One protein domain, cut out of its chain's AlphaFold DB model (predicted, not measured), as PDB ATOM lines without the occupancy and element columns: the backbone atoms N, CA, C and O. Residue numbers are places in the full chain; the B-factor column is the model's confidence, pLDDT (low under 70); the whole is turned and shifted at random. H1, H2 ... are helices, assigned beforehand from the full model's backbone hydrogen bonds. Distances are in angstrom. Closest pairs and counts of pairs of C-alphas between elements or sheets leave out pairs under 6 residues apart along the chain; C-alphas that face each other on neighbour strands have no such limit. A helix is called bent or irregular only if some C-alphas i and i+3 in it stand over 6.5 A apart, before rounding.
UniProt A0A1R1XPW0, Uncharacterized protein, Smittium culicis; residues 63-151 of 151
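AT A GLANCE: This is residues 63 to 151 of the 151 residues of an uncharacterized protein of Smittium culicis (UniProt A0A1R1XPW0). A loose, open chain of four helices: H1 and H2 make a short helical hairpin, and the long, kinked H3 leads away from the end of H2 past the first turns of H1, so that H1, H2 and the first part of H3 frame a rough triangle. Beyond it H4 comes back close to the last part of H3, about perpendicular to it, and then sticks out into the open with residues 139 to 151, which stand free. The printed part has 89 residues with four named helices, H1, H2, H3 and H4 in that order, and no named strand; the class is all helix. The whole is loose, with a radius of gyration of the C-alphas of 17.2 A, and elongated, spanning 56 by 30 by 22 A.

IN THESE COORDINATES: Begin at C-alpha 63, at (-6.334, -42.508, 47.264), where H1 starts; it takes residues 63 to 81 and measures 27.2 A from first to last C-alpha. Look next at residues 86 to 94, which form H2, 9 residues long and 12.0 A from first to last C-alpha. After a single residue between them, H3 begins at C-alpha 96, at (8.633, -50.741, 34.615); it takes residues 96 to 118 and measures 33.2 A from first to last C-alpha, and with 23 residues it is the longest helix by residues. Near residue 105 you will find a kink of 38 degrees in it; H3 is neither bent nor irregular, but only just, since C-alphas 104 and 107 are 6.5 A apart. The last helix, H4, takes residues 128 to 149 and runs 32.3 A to C-alpha 149 at (19.134, -35.480, 66.955).

HOW THE PARTS SIT: Start with H1 and H2, a helical hairpin: they touch, and their closest C-alphas, those of Arg 76 and Ile 89, are 6.5 A apart. They run opposite ways at a steep tilt of 39 degrees, and H1 touches H2 with residues 72 to 80 alone. Now go back to the first turns of H1, where residues 64 to 68 alone touch H3, which meets them with residues 102 to 110 alone. The closest C-alphas there, those of Gln 64 and Leu 106, are 7.3 A apart, and H1 and H3 run opposite ways at a steep tilt of 64 degrees. H2 and H3 are close but not clearly touching, with the C-alphas of Leu 93 and Lys 99 the closest at 7.9 A; their lines are about perpendicular, at 78 degrees. H4 touches no helix but is near H3: the two are close but not clearly touching, their closest C-alphas, those of Phe 112 and Tyr 134, are 7.2 A apart, and their lines are about perpendicular, at 85 degrees. H4 is apart from H1 and from H2. In the backbones of H1, H2 and H4 every O i to N i+4 pair is within hydrogen-bond range; in H3 it is 17 of 19.

THE WHOLE: Measure the length of the domain between the two C-alphas farthest apart, those of Asp 85 and Asn 151, at 57.8 A. Without the free residues 139 to 151, of which 139 to 149 belong to H4, the body of 76 residues spans 41 by 24 by 20 A. The links from H1 to H2 and from H2 to H3 are tight, and the link of 9 residues from H3 to H4 is short. The printed part has no cut, and residue 151 is the chain's last. In the B-factor column the mean pLDDT of the printed part of this model is 76.9; look for values under 70 at residues 63 to 68, 96 to 108, 144 to 145 and 147 to 151.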
ATOM      1  N   SER A  63      -6.884 -43.838  47.550       55.81
ATOM      2  CA  SER A  63      -6.334 -42.508  47.264       55.81
ATOM      3  C   SER A  63      -5.021 -42.553  46.463       55.81
ATOM      4  O   SER A  63      -4.799 -41.759  45.546       55.81
ATOM      5  N   GLN A  64      -4.152 -43.530  46.752       60.47
ATOM      6  CA  GLN A  64      -2.901 -43.734  46.021       60.47
ATOM      7  C   GLN A  64      -3.155 -44.292  44.621       60.47
ATOM      8  O   GLN A  64      -2.428 -43.944  43.689       60.47
ATOM      9  N   GLN A  65      -4.166 -45.151  44.461       64.00
ATOM     10  CA  GLN A  65      -4.560 -45.672  43.153       64.00
ATOM     11  C   GLN A  65      -5.163 -44.568  42.276       64.00
ATOM     12  O   GLN A  65      -4.745 -44.429  41.125       64.00
ATOM     13  N   ASP A  66      -6.033 -43.726  42.836       64.38
ATOM     14  CA  ASP A  66      -6.663 -42.604  42.133       64.38
ATOM     15  C   ASP A  66      -5.635 -41.570  41.666       64.38
ATOM     16  O   ASP A  66      -5.648 -41.143  40.511       64.38
ATOM     17  N   MET A  67      -4.661 -41.221  42.512       66.69
ATOM     18  CA  MET A  67      -3.602 -40.282  42.129       66.69
ATOM     19  C   MET A  67      -2.702 -40.843  41.015       66.69
ATOM     20  O   MET A  67      -2.280 -40.111  40.114       66.69
ATOM     21  N   VAL A  68      -2.402 -42.145  41.050       68.00
ATOM     22  CA  VAL A  68      -1.645 -42.815  39.980       68.00
ATOM     23  C   VAL A  68      -2.435 -42.812  38.679       68.00
ATOM     24  O   VAL A  68      -1.855 -42.524  37.628       68.00
ATOM     25  N   ALA A  69      -3.737 -43.088  38.744       72.19
ATOM     26  CA  ALA A  69      -4.628 -43.050  37.593       72.19
ATOM     27  C   ALA A  69      -4.708 -41.636  36.991       72.19
ATOM     28  O   ALA A  69      -4.527 -41.480  35.783       72.19
ATOM     29  N   TYR A  70      -4.858 -40.604  37.827       72.88
ATOM     30  CA  TYR A  70      -4.870 -39.203  37.401       72.88
ATOM     31  C   TYR A  70      -3.560 -38.798  36.709       72.88
ATOM     32  O   TYR A  70      -3.565 -38.279  35.592       72.88
ATOM     33  N   GLY A  71      -2.410 -39.107  37.318       76.25
ATOM     34  CA  GLY A  71      -1.103 -38.803  36.727       76.25
ATOM     35  C   GLY A  71      -0.841 -39.537  35.405       76.25
ATOM     36  O   GLY A  71      -0.189 -38.992  34.511       76.25
ATOM     37  N   LEU A  72      -1.354 -40.764  35.258       81.56
ATOM     38  CA  LEU A  72      -1.315 -41.521  34.002       81.56
ATOM     39  C   LEU A  72      -2.200 -40.888  32.927       81.56
ATOM     40  O   LEU A  72      -1.759 -40.773  31.783       81.56
ATOM     41  N   ALA A  73      -3.406 -40.445  33.290       81.44
ATOM     42  CA  ALA A  73      -4.330 -39.787  32.372       81.44
ATOM     43  C   ALA A  73      -3.742 -38.480  31.822       81.44
ATOM     44  O   ALA A  73      -3.700 -38.299  30.610       81.44
ATOM     45  N   VAL A  74      -3.179 -37.624  32.683       83.31
ATOM     46  CA  VAL A  74      -2.535 -36.365  32.260       83.31
ATOM     47  C   VAL A  74      -1.399 -36.622  31.266       83.31
ATOM     48  O   VAL A  74      -1.310 -35.957  30.231       83.31
ATOM     49  N   LYS A  75      -0.548 -37.619  31.539       82.31
ATOM     50  CA  LYS A  75       0.549 -38.001  30.635       82.31
ATOM     51  C   LYS A  75       0.031 -38.544  29.305       82.31
ATOM     52  O   LYS A  75       0.543 -38.145  28.264       82.31
ATOM     53  N   ARG A  76      -0.992 -39.408  29.325       87.88
ATOM     54  CA  ARG A  76      -1.646 -39.922  28.111       87.88
ATOM     55  C   ARG A  76      -2.162 -38.772  27.246       87.88
ATOM     56  O   ARG A  76      -1.807 -38.711  26.076       87.88
ATOM     57  N   THR A  77      -2.905 -37.833  27.829       87.75
ATOM     58  CA  THR A  77      -3.440 -36.670  27.105       87.75
ATOM     59  C   THR A  77      -2.328 -35.810  26.505       87.75
ATOM     60  O   THR A  77      -2.461 -35.310  25.392       87.75
ATOM     61  N   TRP A  78      -1.210 -35.639  27.216       90.31
ATOM     62  CA  TRP A  78      -0.062 -34.889  26.705       90.31
ATOM     63  C   TRP A  78       0.592 -35.576  25.499       90.31
ATOM     64  O   TRP A  78       0.841 -34.922  24.489       90.31
ATOM     65  N   TYR A  79       0.809 -36.893  25.560       89.81
ATOM     66  CA  TYR A  79       1.375 -37.640  24.435       89.81
ATOM     67  C   TYR A  79       0.433 -37.704  23.227       89.81
ATOM     68  O   TYR A  79       0.895 -37.574  22.097       89.81
ATOM     69  N   GLN A  80      -0.879 -37.822  23.452       91.12
ATOM     70  CA  GLN A  80      -1.876 -37.742  22.381       91.12
ATOM     71  C   GLN A  80      -1.840 -36.372  21.696       91.12
ATOM     72  O   GLN A  80      -1.820 -36.292  20.472       91.12
ATOM     73  N   LYS A  81      -1.746 -35.282  22.471       91.38
ATOM     74  CA  LYS A  81      -1.564 -33.924  21.925       91.38
ATOM     75  C   LYS A  81      -0.257 -33.764  21.147       91.38
ATOM     76  O   LYS A  81      -0.207 -32.961  20.224       91.38
ATOM     77  N   ALA A  82       0.777 -34.521  21.502       90.94
ATOM     78  CA  ALA A  82       2.037 -34.575  20.766       90.94
ATOM     79  C   ALA A  82       1.981 -35.477  19.513       90.94
ATOM     80  O   ALA A  82       2.994 -35.630  18.836       90.94
ATOM     81  N   GLY A  83       0.821 -36.065  19.193       92.81
ATOM     82  CA  GLY A  83       0.612 -36.883  17.998       92.81
ATOM     83  C   GLY A  83       1.109 -38.324  18.118       92.81
ATOM     84  O   GLY A  83       1.270 -38.991  17.099       92.81
ATOM     85  N   LEU A  84       1.383 -38.812  19.335       92.00
ATOM     86  CA  LEU A  84       1.762 -40.210  19.529       92.00
ATOM     87  C   LEU A  84       0.535 -41.119  19.428       92.00
ATOM     88  O   LEU A  84      -0.526 -40.818  19.973       92.00
ATOM     89  N   ASP A  85       0.728 -42.268  18.782       93.50
ATOM     90  CA  ASP A  85      -0.274 -43.327  18.705       93.50
ATOM     91  C   ASP A  85      -0.524 -43.982  20.075       93.50
ATOM     92  O   ASP A  85       0.394 -44.166  20.884       93.50
ATOM     93  N   ASP A  86      -1.768 -44.391  20.318       88.44
ATOM     94  CA  ASP A  86      -2.203 -44.962  21.593       88.44
ATOM     95  C   ASP A  86      -1.431 -46.234  21.986       88.44
ATOM     96  O   ASP A  86      -1.215 -46.467  23.184       88.44
ATOM     97  N   GLN A  87      -0.961 -47.041  21.024       88.69
ATOM     98  CA  GLN A  87      -0.147 -48.226  21.317       88.69
ATOM     99  C   GLN A  87       1.242 -47.844  21.834       88.69
ATOM    100  O   GLN A  87       1.735 -48.436  22.799       88.69
ATOM    101  N   VAL A  88       1.853 -46.814  21.246       85.00
ATOM    102  CA  VAL A  88       3.152 -46.283  21.682       85.00
ATOM    103  C   VAL A  88       3.024 -45.654  23.068       85.00
ATOM    104  O   VAL A  88       3.835 -45.923  23.954       85.00
ATOM    105  N   ILE A  89       1.957 -44.886  23.299       87.62
ATOM    106  CA  ILE A  89       1.664 -44.281  24.604       87.62
ATOM    107  C   ILE A  89       1.500 -45.356  25.676       87.62
ATOM    108  O   ILE A  89       2.072 -45.239  26.764       87.62
ATOM    109  N   LYS A  90       0.751 -46.422  25.375       87.44
ATOM    110  CA  LYS A  90       0.571 -47.558  26.283       87.44
ATOM    111  C   LYS A  90       1.916 -48.190  26.646       87.44
ATOM    112  O   LYS A  90       2.203 -48.347  27.830       87.44
ATOM    113  N   LEU A  91       2.768 -48.460  25.656       85.19
ATOM    114  CA  LEU A  91       4.101 -49.030  25.869       85.19
ATOM    115  C   LEU A  91       4.978 -48.136  26.768       85.19
ATOM    116  O   LEU A  91       5.624 -48.616  27.701       85.19
ATOM    117  N   MET A  92       4.974 -46.821  26.524       81.38
ATOM    118  CA  MET A  92       5.755 -45.853  27.300       81.38
ATOM    119  C   MET A  92       5.265 -45.729  28.749       81.38
ATOM    120  O   MET A  92       6.078 -45.636  29.672       81.38
ATOM    121  N   LEU A  93       3.947 -45.747  28.965       80.00
ATOM    122  CA  LEU A  93       3.343 -45.652  30.296       80.00
ATOM    123  C   LEU A  93       3.476 -46.952  31.105       80.00
ATOM    124  O   LEU A  93       3.605 -46.908  32.332       80.00
ATOM    125  N   GLU A  94       3.469 -48.110  30.442       76.50
ATOM    126  CA  GLU A  94       3.569 -49.421  31.091       76.50
ATOM    127  C   GLU A  94       5.002 -49.817  31.473       76.50
ATOM    128  O   GLU A  94       5.171 -50.729  32.295       76.50
ATOM    129  N   ASN A  95       6.011 -49.107  30.956       73.31
ATOM    130  CA  ASN A  95       7.419 -49.375  31.225       73.31
ATOM    131  C   ASN A  95       7.724 -49.365  32.738       73.31
ATOM    132  O   ASN A  95       7.470 -48.402  33.471       73.31
ATOM    133  N   THR A  96       8.306 -50.466  33.212       56.25
ATOM    134  CA  THR A  96       8.633 -50.741  34.615       56.25
ATOM    135  C   THR A  96       9.489 -49.643  35.251       56.25
ATOM    136  O   THR A  96       9.317 -49.330  36.429       56.25
ATOM    137  N   GLN A  97      10.355 -48.981  34.478       57.31
ATOM    138  CA  GLN A  97      11.186 -47.885  34.979       57.31
ATOM    139  C   GLN A  97      10.361 -46.635  35.343       57.31
ATOM    140  O   GLN A  97      10.637 -45.971  36.349       57.31
ATOM    141  N   VAL A  98       9.307 -46.341  34.571       59.28
ATOM    142  CA  VAL A  98       8.358 -45.248  34.845       59.28
ATOM    143  C   VAL A  98       7.525 -45.572  36.084       59.28
ATOM    144  O   VAL A  98       7.337 -44.706  36.942       59.28
ATOM    145  N   LYS A  99       7.108 -46.835  36.248       61.12
ATOM    146  CA  LYS A  99       6.390 -47.307  37.445       61.12
ATOM    147  C   LYS A  99       7.214 -47.117  38.724       61.12
ATOM    148  O   LYS A  99       6.677 -46.649  39.728       61.12
ATOM    149  N   THR A 100       8.514 -47.410  38.696       57.97
ATOM    150  CA  THR A 100       9.401 -47.245  39.864       57.97
ATOM    151  C   THR A 100       9.630 -45.773  40.219       57.97
ATOM    152  O   THR A 100       9.564 -45.412  41.395       57.97
ATOM    153  N   LYS A 101       9.827 -44.892  39.225       59.16
ATOM    154  CA  LYS A 101       9.933 -43.442  39.469       59.16
ATOM    155  C   LYS A 101       8.622 -42.869  40.017       59.16
ATOM    156  O   LYS A 101       8.658 -42.170  41.023       59.16
ATOM    157  N   ASN A 102       7.471 -43.223  39.442       57.75
ATOM    158  CA  ASN A 102       6.167 -42.770  39.942       57.75
ATOM    159  C   ASN A 102       5.930 -43.197  41.403       57.75
ATOM    160  O   ASN A 102       5.457 -42.387  42.192       57.75
ATOM    161  N   LYS A 103       6.337 -44.413  41.808       60.16
ATOM    162  CA  LYS A 103       6.285 -44.845  43.221       60.16
ATOM    163  C   LYS A 103       7.124 -43.969  44.157       60.16
ATOM    164  O   LYS A 103       6.705 -43.718  45.283       60.16
ATOM    165  N   LYS A 104       8.283 -43.479  43.705       56.41
ATOM    166  CA  LYS A 104       9.141 -42.582  44.498       56.41
ATOM    167  C   LYS A 104       8.495 -41.205  44.717       56.41
ATOM    168  O   LYS A 104       8.638 -40.647  45.800       56.41
ATOM    169  N   TYR A 105       7.762 -40.687  43.729       54.97
ATOM    170  CA  TYR A 105       7.076 -39.384  43.807       54.97
ATOM    171  C   TYR A 105       5.650 -39.448  44.382       54.97
ATOM    172  O   TYR A 105       5.110 -38.423  44.784       54.97
ATOM    173  N   LEU A 106       5.068 -40.644  44.500       60.06
ATOM    174  CA  LEU A 106       3.773 -40.885  45.147       60.06
ATOM    175  C   LEU A 106       3.746 -40.377  46.598       60.06
ATOM    176  O   LEU A 106       2.786 -39.743  47.016       60.06
ATOM    177  N   ASN A 107       4.819 -40.603  47.360       66.31
ATOM    178  CA  ASN A 107       4.864 -40.247  48.780       66.31
ATOM    179  C   ASN A 107       4.995 -38.719  49.009       66.31
ATOM    180  O   ASN A 107       4.194 -38.164  49.764       66.31
ATOM    181  N   PRO A 108       5.906 -37.991  48.328       66.88
ATOM    182  CA  PRO A 108       5.949 -36.529  48.405       66.88
ATOM    183  C   PRO A 108       4.667 -35.841  47.917       66.88
ATOM    184  O   PRO A 108       4.201 -34.915  48.580       66.88
ATOM    185  N   ASN A 109       4.084 -36.305  46.804       72.00
ATOM    186  CA  ASN A 109       2.880 -35.696  46.231       72.00
ATOM    187  C   ASN A 109       1.656 -35.902  47.126       72.00
ATOM    188  O   ASN A 109       0.905 -34.960  47.352       72.00
ATOM    189  N   HIS A 110       1.498 -37.091  47.711       78.88
ATOM    190  CA  HIS A 110       0.414 -37.347  48.659       78.88
ATOM    191  C   HIS A 110       0.511 -36.438  49.893       78.88
ATOM    192  O   HIS A 110      -0.482 -35.859  50.321       78.88
ATOM    193  N   LYS A 111       1.714 -36.262  50.455       81.44
ATOM    194  CA  LYS A 111       1.925 -35.370  51.609       81.44
ATOM    195  C   LYS A 111       1.638 -33.903  51.284       81.44
ATOM    196  O   LYS A 111       1.183 -33.177  52.163       81.44
ATOM    197  N   PHE A 112       1.905 -33.478  50.050       83.69
ATOM    198  CA  PHE A 112       1.589 -32.129  49.587       83.69
ATOM    199  C   PHE A 112       0.081 -31.923  49.428       83.69
ATOM    200  O   PHE A 112      -0.456 -30.965  49.970       83.69
ATOM    201  N   LEU A 113      -0.609 -32.855  48.766       81.00
ATOM    202  CA  LEU A 113      -2.063 -32.797  48.605       81.00
ATOM    203  C   LEU A 113      -2.785 -32.844  49.956       81.00
ATOM    204  O   LEU A 113      -3.678 -32.045  50.198       81.00
ATOM    205  N   GLN A 114      -2.338 -33.707  50.871       83.56
ATOM    206  CA  GLN A 114      -2.862 -33.754  52.234       83.56
ATOM    207  C   GLN A 114      -2.663 -32.423  52.974       83.56
ATOM    208  O   GLN A 114      -3.550 -31.979  53.697       83.56
ATOM    209  N   TRP A 115      -1.506 -31.776  52.798       85.62
ATOM    210  CA  TRP A 115      -1.253 -30.459  53.378       85.62
ATOM    211  C   TRP A 115      -2.183 -29.393  52.784       85.62
ATOM    212  O   TRP A 115      -2.817 -28.682  53.551       85.62
ATOM    213  N   ILE A 116      -2.352 -29.356  51.458       84.88
ATOM    214  CA  ILE A 116      -3.297 -28.462  50.764       84.88
ATOM    215  C   ILE A 116      -4.723 -28.634  51.300       84.88
ATOM    216  O   ILE A 116      -5.359 -27.645  51.663       84.88
ATOM    217  N   SER A 117      -5.206 -29.879  51.409       79.75
ATOM    218  CA  SER A 117      -6.544 -30.182  51.932       79.75
ATOM    219  C   SER A 117      -6.728 -29.701  53.373       79.75
ATOM    220  O   SER A 117      -7.772 -29.148  53.707       79.75
ATOM    221  N   ASN A 118      -5.704 -29.853  54.217       83.06
ATOM    222  CA  ASN A 118      -5.727 -29.373  55.601       83.06
ATOM    223  C   ASN A 118      -5.606 -27.845  55.703       83.06
ATOM    224  O   ASN A 118      -6.083 -27.252  56.667       83.06
ATOM    225  N   SER A 119      -4.965 -27.210  54.723       77.62
ATOM    226  CA  SER A 119      -4.804 -25.759  54.624       77.62
ATOM    227  C   SER A 119      -5.990 -25.059  53.949       77.62
ATOM    228  O   SER A 119      -5.925 -23.849  53.754       77.62
ATOM    229  N   LEU A 120      -7.064 -25.791  53.613       77.25
ATOM    230  CA  LEU A 120      -8.258 -25.289  52.911       77.25
ATOM    231  C   LEU A 120      -7.948 -24.634  51.551       77.25
ATOM    232  O   LEU A 120      -8.729 -23.829  51.043       77.25
ATOM    233  N   ILE A 121      -6.817 -24.993  50.941       77.31
ATOM    234  CA  ILE A 121      -6.443 -24.544  49.602       77.31
ATOM    235  C   ILE A 121      -7.140 -25.471  48.600       77.31
ATOM    236  O   ILE A 121      -7.075 -26.695  48.718       77.31
ATOM    237  N   SER A 122      -7.832 -24.904  47.610       76.44
ATOM    238  CA  SER A 122      -8.443 -25.715  46.552       76.44
ATOM    239  C   SER A 122      -7.369 -26.256  45.613       76.44
ATOM    240  O   SER A 122      -6.510 -25.508  45.150       76.44
ATOM    241  N   ILE A 123      -7.463 -27.544  45.275       71.38
ATOM    242  CA  ILE A 123      -6.558 -28.207  44.322       71.38
ATOM    243  C   ILE A 123      -6.611 -27.533  42.941       71.38
ATOM    244  O   ILE A 123      -5.607 -27.489  42.234       71.38
ATOM    245  N   GLU A 124      -7.762 -26.972  42.571       74.19
ATOM    246  CA  GLU A 124      -7.965 -26.295  41.285       74.19
ATOM    247  C   GLU A 124      -7.281 -24.922  41.216       74.19
ATOM    248  O   GLU A 124      -6.996 -24.437  40.124       74.19
ATOM    249  N   ASN A 125      -6.961 -24.322  42.369       79.75
ATOM    250  CA  ASN A 125      -6.411 -22.969  42.481       79.75
ATOM    251  C   ASN A 125      -5.020 -22.941  43.132       79.75
ATOM    252  O   ASN A 125      -4.642 -21.932  43.723       79.75
ATOM    253  N   ILE A 126      -4.254 -24.035  43.039       82.62
ATOM    254  CA  ILE A 126      -2.889 -24.080  43.579       82.62
ATOM    255  C   ILE A 126      -2.020 -23.069  42.825       82.62
ATOM    256  O   ILE A 126      -1.732 -23.235  41.637       82.62
ATOM    257  N   ALA A 127      -1.556 -22.045  43.534       86.94
ATOM    258  CA  ALA A 127      -0.616 -21.075  43.013       86.94
ATOM    259  C   ALA A 127       0.832 -21.498  43.307       86.94
ATOM    260  O   ALA A 127       1.128 -22.299  44.197       86.94
ATOM    261  N   VAL A 128       1.780 -20.912  42.569       82.94
ATOM    262  CA  VAL A 128       3.221 -21.155  42.772       82.94
ATOM    263  C   VAL A 128       3.644 -20.834  44.213       82.94
ATOM    264  O   VAL A 128       4.486 -21.529  44.779       82.94
ATOM    265  N   ILE A 129       3.024 -19.820  44.825       83.69
ATOM    266  CA  ILE A 129       3.296 -19.425  46.211       83.69
ATOM    267  C   ILE A 129       2.954 -20.535  47.217       83.69
ATOM    268  O   ILE A 129       3.701 -20.737  48.171       83.69
ATOM    269  N   ASP A 130       1.904 -21.321  46.974       85.75
ATOM    270  CA  ASP A 130       1.489 -22.411  47.866       85.75
ATOM    271  C   ASP A 130       2.507 -23.555  47.860       85.75
ATOM    272  O   ASP A 130       2.828 -24.137  48.899       85.75
ATOM    273  N   VAL A 131       3.083 -23.834  46.686       86.00
ATOM    274  CA  VAL A 131       4.163 -24.816  46.530       86.00
ATOM    275  C   VAL A 131       5.417 -24.354  47.277       86.00
ATOM    276  O   VAL A 131       6.027 -25.144  47.998       86.00
ATOM    277  N   ILE A 132       5.791 -23.076  47.140       88.56
ATOM    278  CA  ILE A 132       6.951 -22.496  47.834       88.56
ATOM    279  C   ILE A 132       6.757 -22.576  49.353       88.56
ATOM    280  O   ILE A 132       7.645 -23.066  50.055       88.56
ATOM    281  N   ASN A 133       5.582 -22.184  49.848       89.88
ATOM    282  CA  ASN A 133       5.245 -22.233  51.270       89.88
ATOM    283  C   ASN A 133       5.352 -23.655  51.832       89.88
ATOM    284  O   ASN A 133       5.978 -23.874  52.873       89.88
ATOM    285  N   TYR A 134       4.804 -24.648  51.128       89.06
ATOM    286  CA  TYR A 134       4.907 -26.045  51.541       89.06
ATOM    287  C   TYR A 134       6.360 -26.527  51.640       89.06
ATOM    288  O   TYR A 134       6.747 -27.163  52.628       89.06
ATOM    289  N   LEU A 135       7.178 -26.224  50.628       88.50
ATOM    290  CA  LEU A 135       8.586 -26.613  50.608       88.50
ATOM    291  C   LEU A 135       9.367 -25.951  51.747       88.50
ATOM    292  O   LEU A 135      10.198 -26.602  52.384       88.50
ATOM    293  N   GLU A 136       9.071 -24.688  52.051       89.62
ATOM    294  CA  GLU A 136       9.716 -23.972  53.146       89.62
ATOM    295  C   GLU A 136       9.362 -24.566  54.517       89.62
ATOM    296  O   GLU A 136      10.257 -24.763  55.346       89.62
ATOM    297  N   ILE A 137       8.092 -24.921  54.744       87.19
ATOM    298  CA  ILE A 137       7.651 -25.605  55.969       87.19
ATOM    299  C   ILE A 137       8.402 -26.928  56.128       87.19
ATOM    300  O   ILE A 137       8.980 -27.187  57.182       87.19
ATOM    301  N   LYS A 138       8.462 -27.749  55.069       85.62
ATOM    302  CA  LYS A 138       9.178 -29.033  55.116       85.62
ATOM    303  C   LYS A 138      10.662 -28.859  55.406       85.62
ATOM    304  O   LYS A 138      11.194 -29.626  56.204       85.62
ATOM    305  N   ARG A 139      11.310 -27.850  54.817       85.94
ATOM    306  CA  ARG A 139      12.715 -27.522  55.089       85.94
ATOM    307  C   ARG A 139      12.934 -27.183  56.565       85.94
ATOM    308  O   ARG A 139      13.839 -27.741  57.177       85.94
ATOM    309  N   LYS A 140      12.095 -26.319  57.149       85.69
ATOM    310  CA  LYS A 140      12.189 -25.935  58.570       85.69
ATOM    311  C   LYS A 140      11.992 -27.136  59.499       85.69
ATOM    312  O   LYS A 140      12.778 -27.315  60.420       85.69
ATOM    313  N   THR A 141      11.004 -27.992  59.225       82.56
ATOM    314  CA  THR A 141      10.778 -29.214  60.015       82.56
ATOM    315  C   THR A 141      11.963 -30.178  59.943       82.56
ATOM    316  O   THR A 141      12.325 -30.763  60.959       82.56
ATOM    317  N   LEU A 142      12.578 -30.348  58.767       79.69
ATOM    318  CA  LEU A 142      13.737 -31.231  58.601       79.69
ATOM    319  C   LEU A 142      14.957 -30.718  59.372       79.69
ATOM    320  O   LEU A 142      15.634 -31.502  60.028       79.69
ATOM    321  N   ASN A 143      15.199 -29.408  59.316       74.75
ATOM    322  CA  ASN A 143      16.306 -28.774  60.029       74.75
ATOM    323  C   ASN A 143      16.122 -28.867  61.547       74.75
ATOM    324  O   ASN A 143      17.046 -29.281  62.235       74.75
ATOM    325  N   TRP A 144      14.914 -28.595  62.051       67.81
ATOM    326  CA  TRP A 144      14.596 -28.772  63.471       67.81
ATOM    327  C   TRP A 144      14.841 -30.213  63.940       67.81
ATOM    328  O   TRP A 144      15.392 -30.444  65.011       67.81
ATOM    329  N   TRP A 145      14.474 -31.197  63.117       62.16
ATOM    330  CA  TRP A 145      14.681 -32.606  63.444       62.16
ATOM    331  C   TRP A 145      16.168 -32.989  63.470       62.16
ATOM    332  O   TRP A 145      16.594 -33.743  64.336       62.16
ATOM    333  N   LEU A 146      16.970 -32.441  62.554       71.38
ATOM    334  CA  LEU A 146      18.425 -32.624  62.535       71.38
ATOM    335  C   LEU A 146      19.109 -31.978  63.747       71.38
ATOM    336  O   LEU A 146      20.020 -32.569  64.318       71.38
ATOM    337  N   GLU A 147      18.661 -30.794  64.163       69.38
ATOM    338  CA  GLU A 147      19.166 -30.111  65.361       69.38
ATOM    339  C   GLU A 147      18.795 -30.853  66.655       69.38
ATOM    340  O   GLU A 147      19.595 -30.894  67.586       69.38
ATOM    341  N   ALA A 148      17.618 -31.483  66.709       63.53
ATOM    342  CA  ALA A 148      17.162 -32.262  67.862       63.53
ATOM    343  C   ALA A 148      17.851 -33.633  68.011       63.53
ATOM    344  O   ALA A 148      17.842 -34.194  69.098       63.53
ATOM    345  N   VAL A 149      18.411 -34.190  66.933       68.06
ATOM    346  CA  VAL A 149      19.134 -35.480  66.955       68.06
ATOM    347  C   VAL A 149      20.618 -35.305  67.299       68.06
ATOM    348  O   VAL A 149      21.259 -36.251  67.746       68.06
ATOM    349  N   ASN A 150      21.165 -34.107  67.088       63.28
ATOM    350  CA  ASN A 150      22.579 -33.801  67.316       63.28
ATOM    351  C   ASN A 150      22.870 -33.148  68.686       63.28
ATOM    352  O   ASN A 150      24.026 -32.812  68.941       63.28
ATOM    353  N   ASN A 151      21.854 -32.968  69.538       48.97
ATOM    354  CA  ASN A 151      21.955 -32.489  70.925       48.97
ATOM    355  C   ASN A 151      21.546 -33.593  71.902       48.97
ATOM    356  O   ASN A 151      22.111 -33.616  73.016       48.97
TER     357      ASN A 151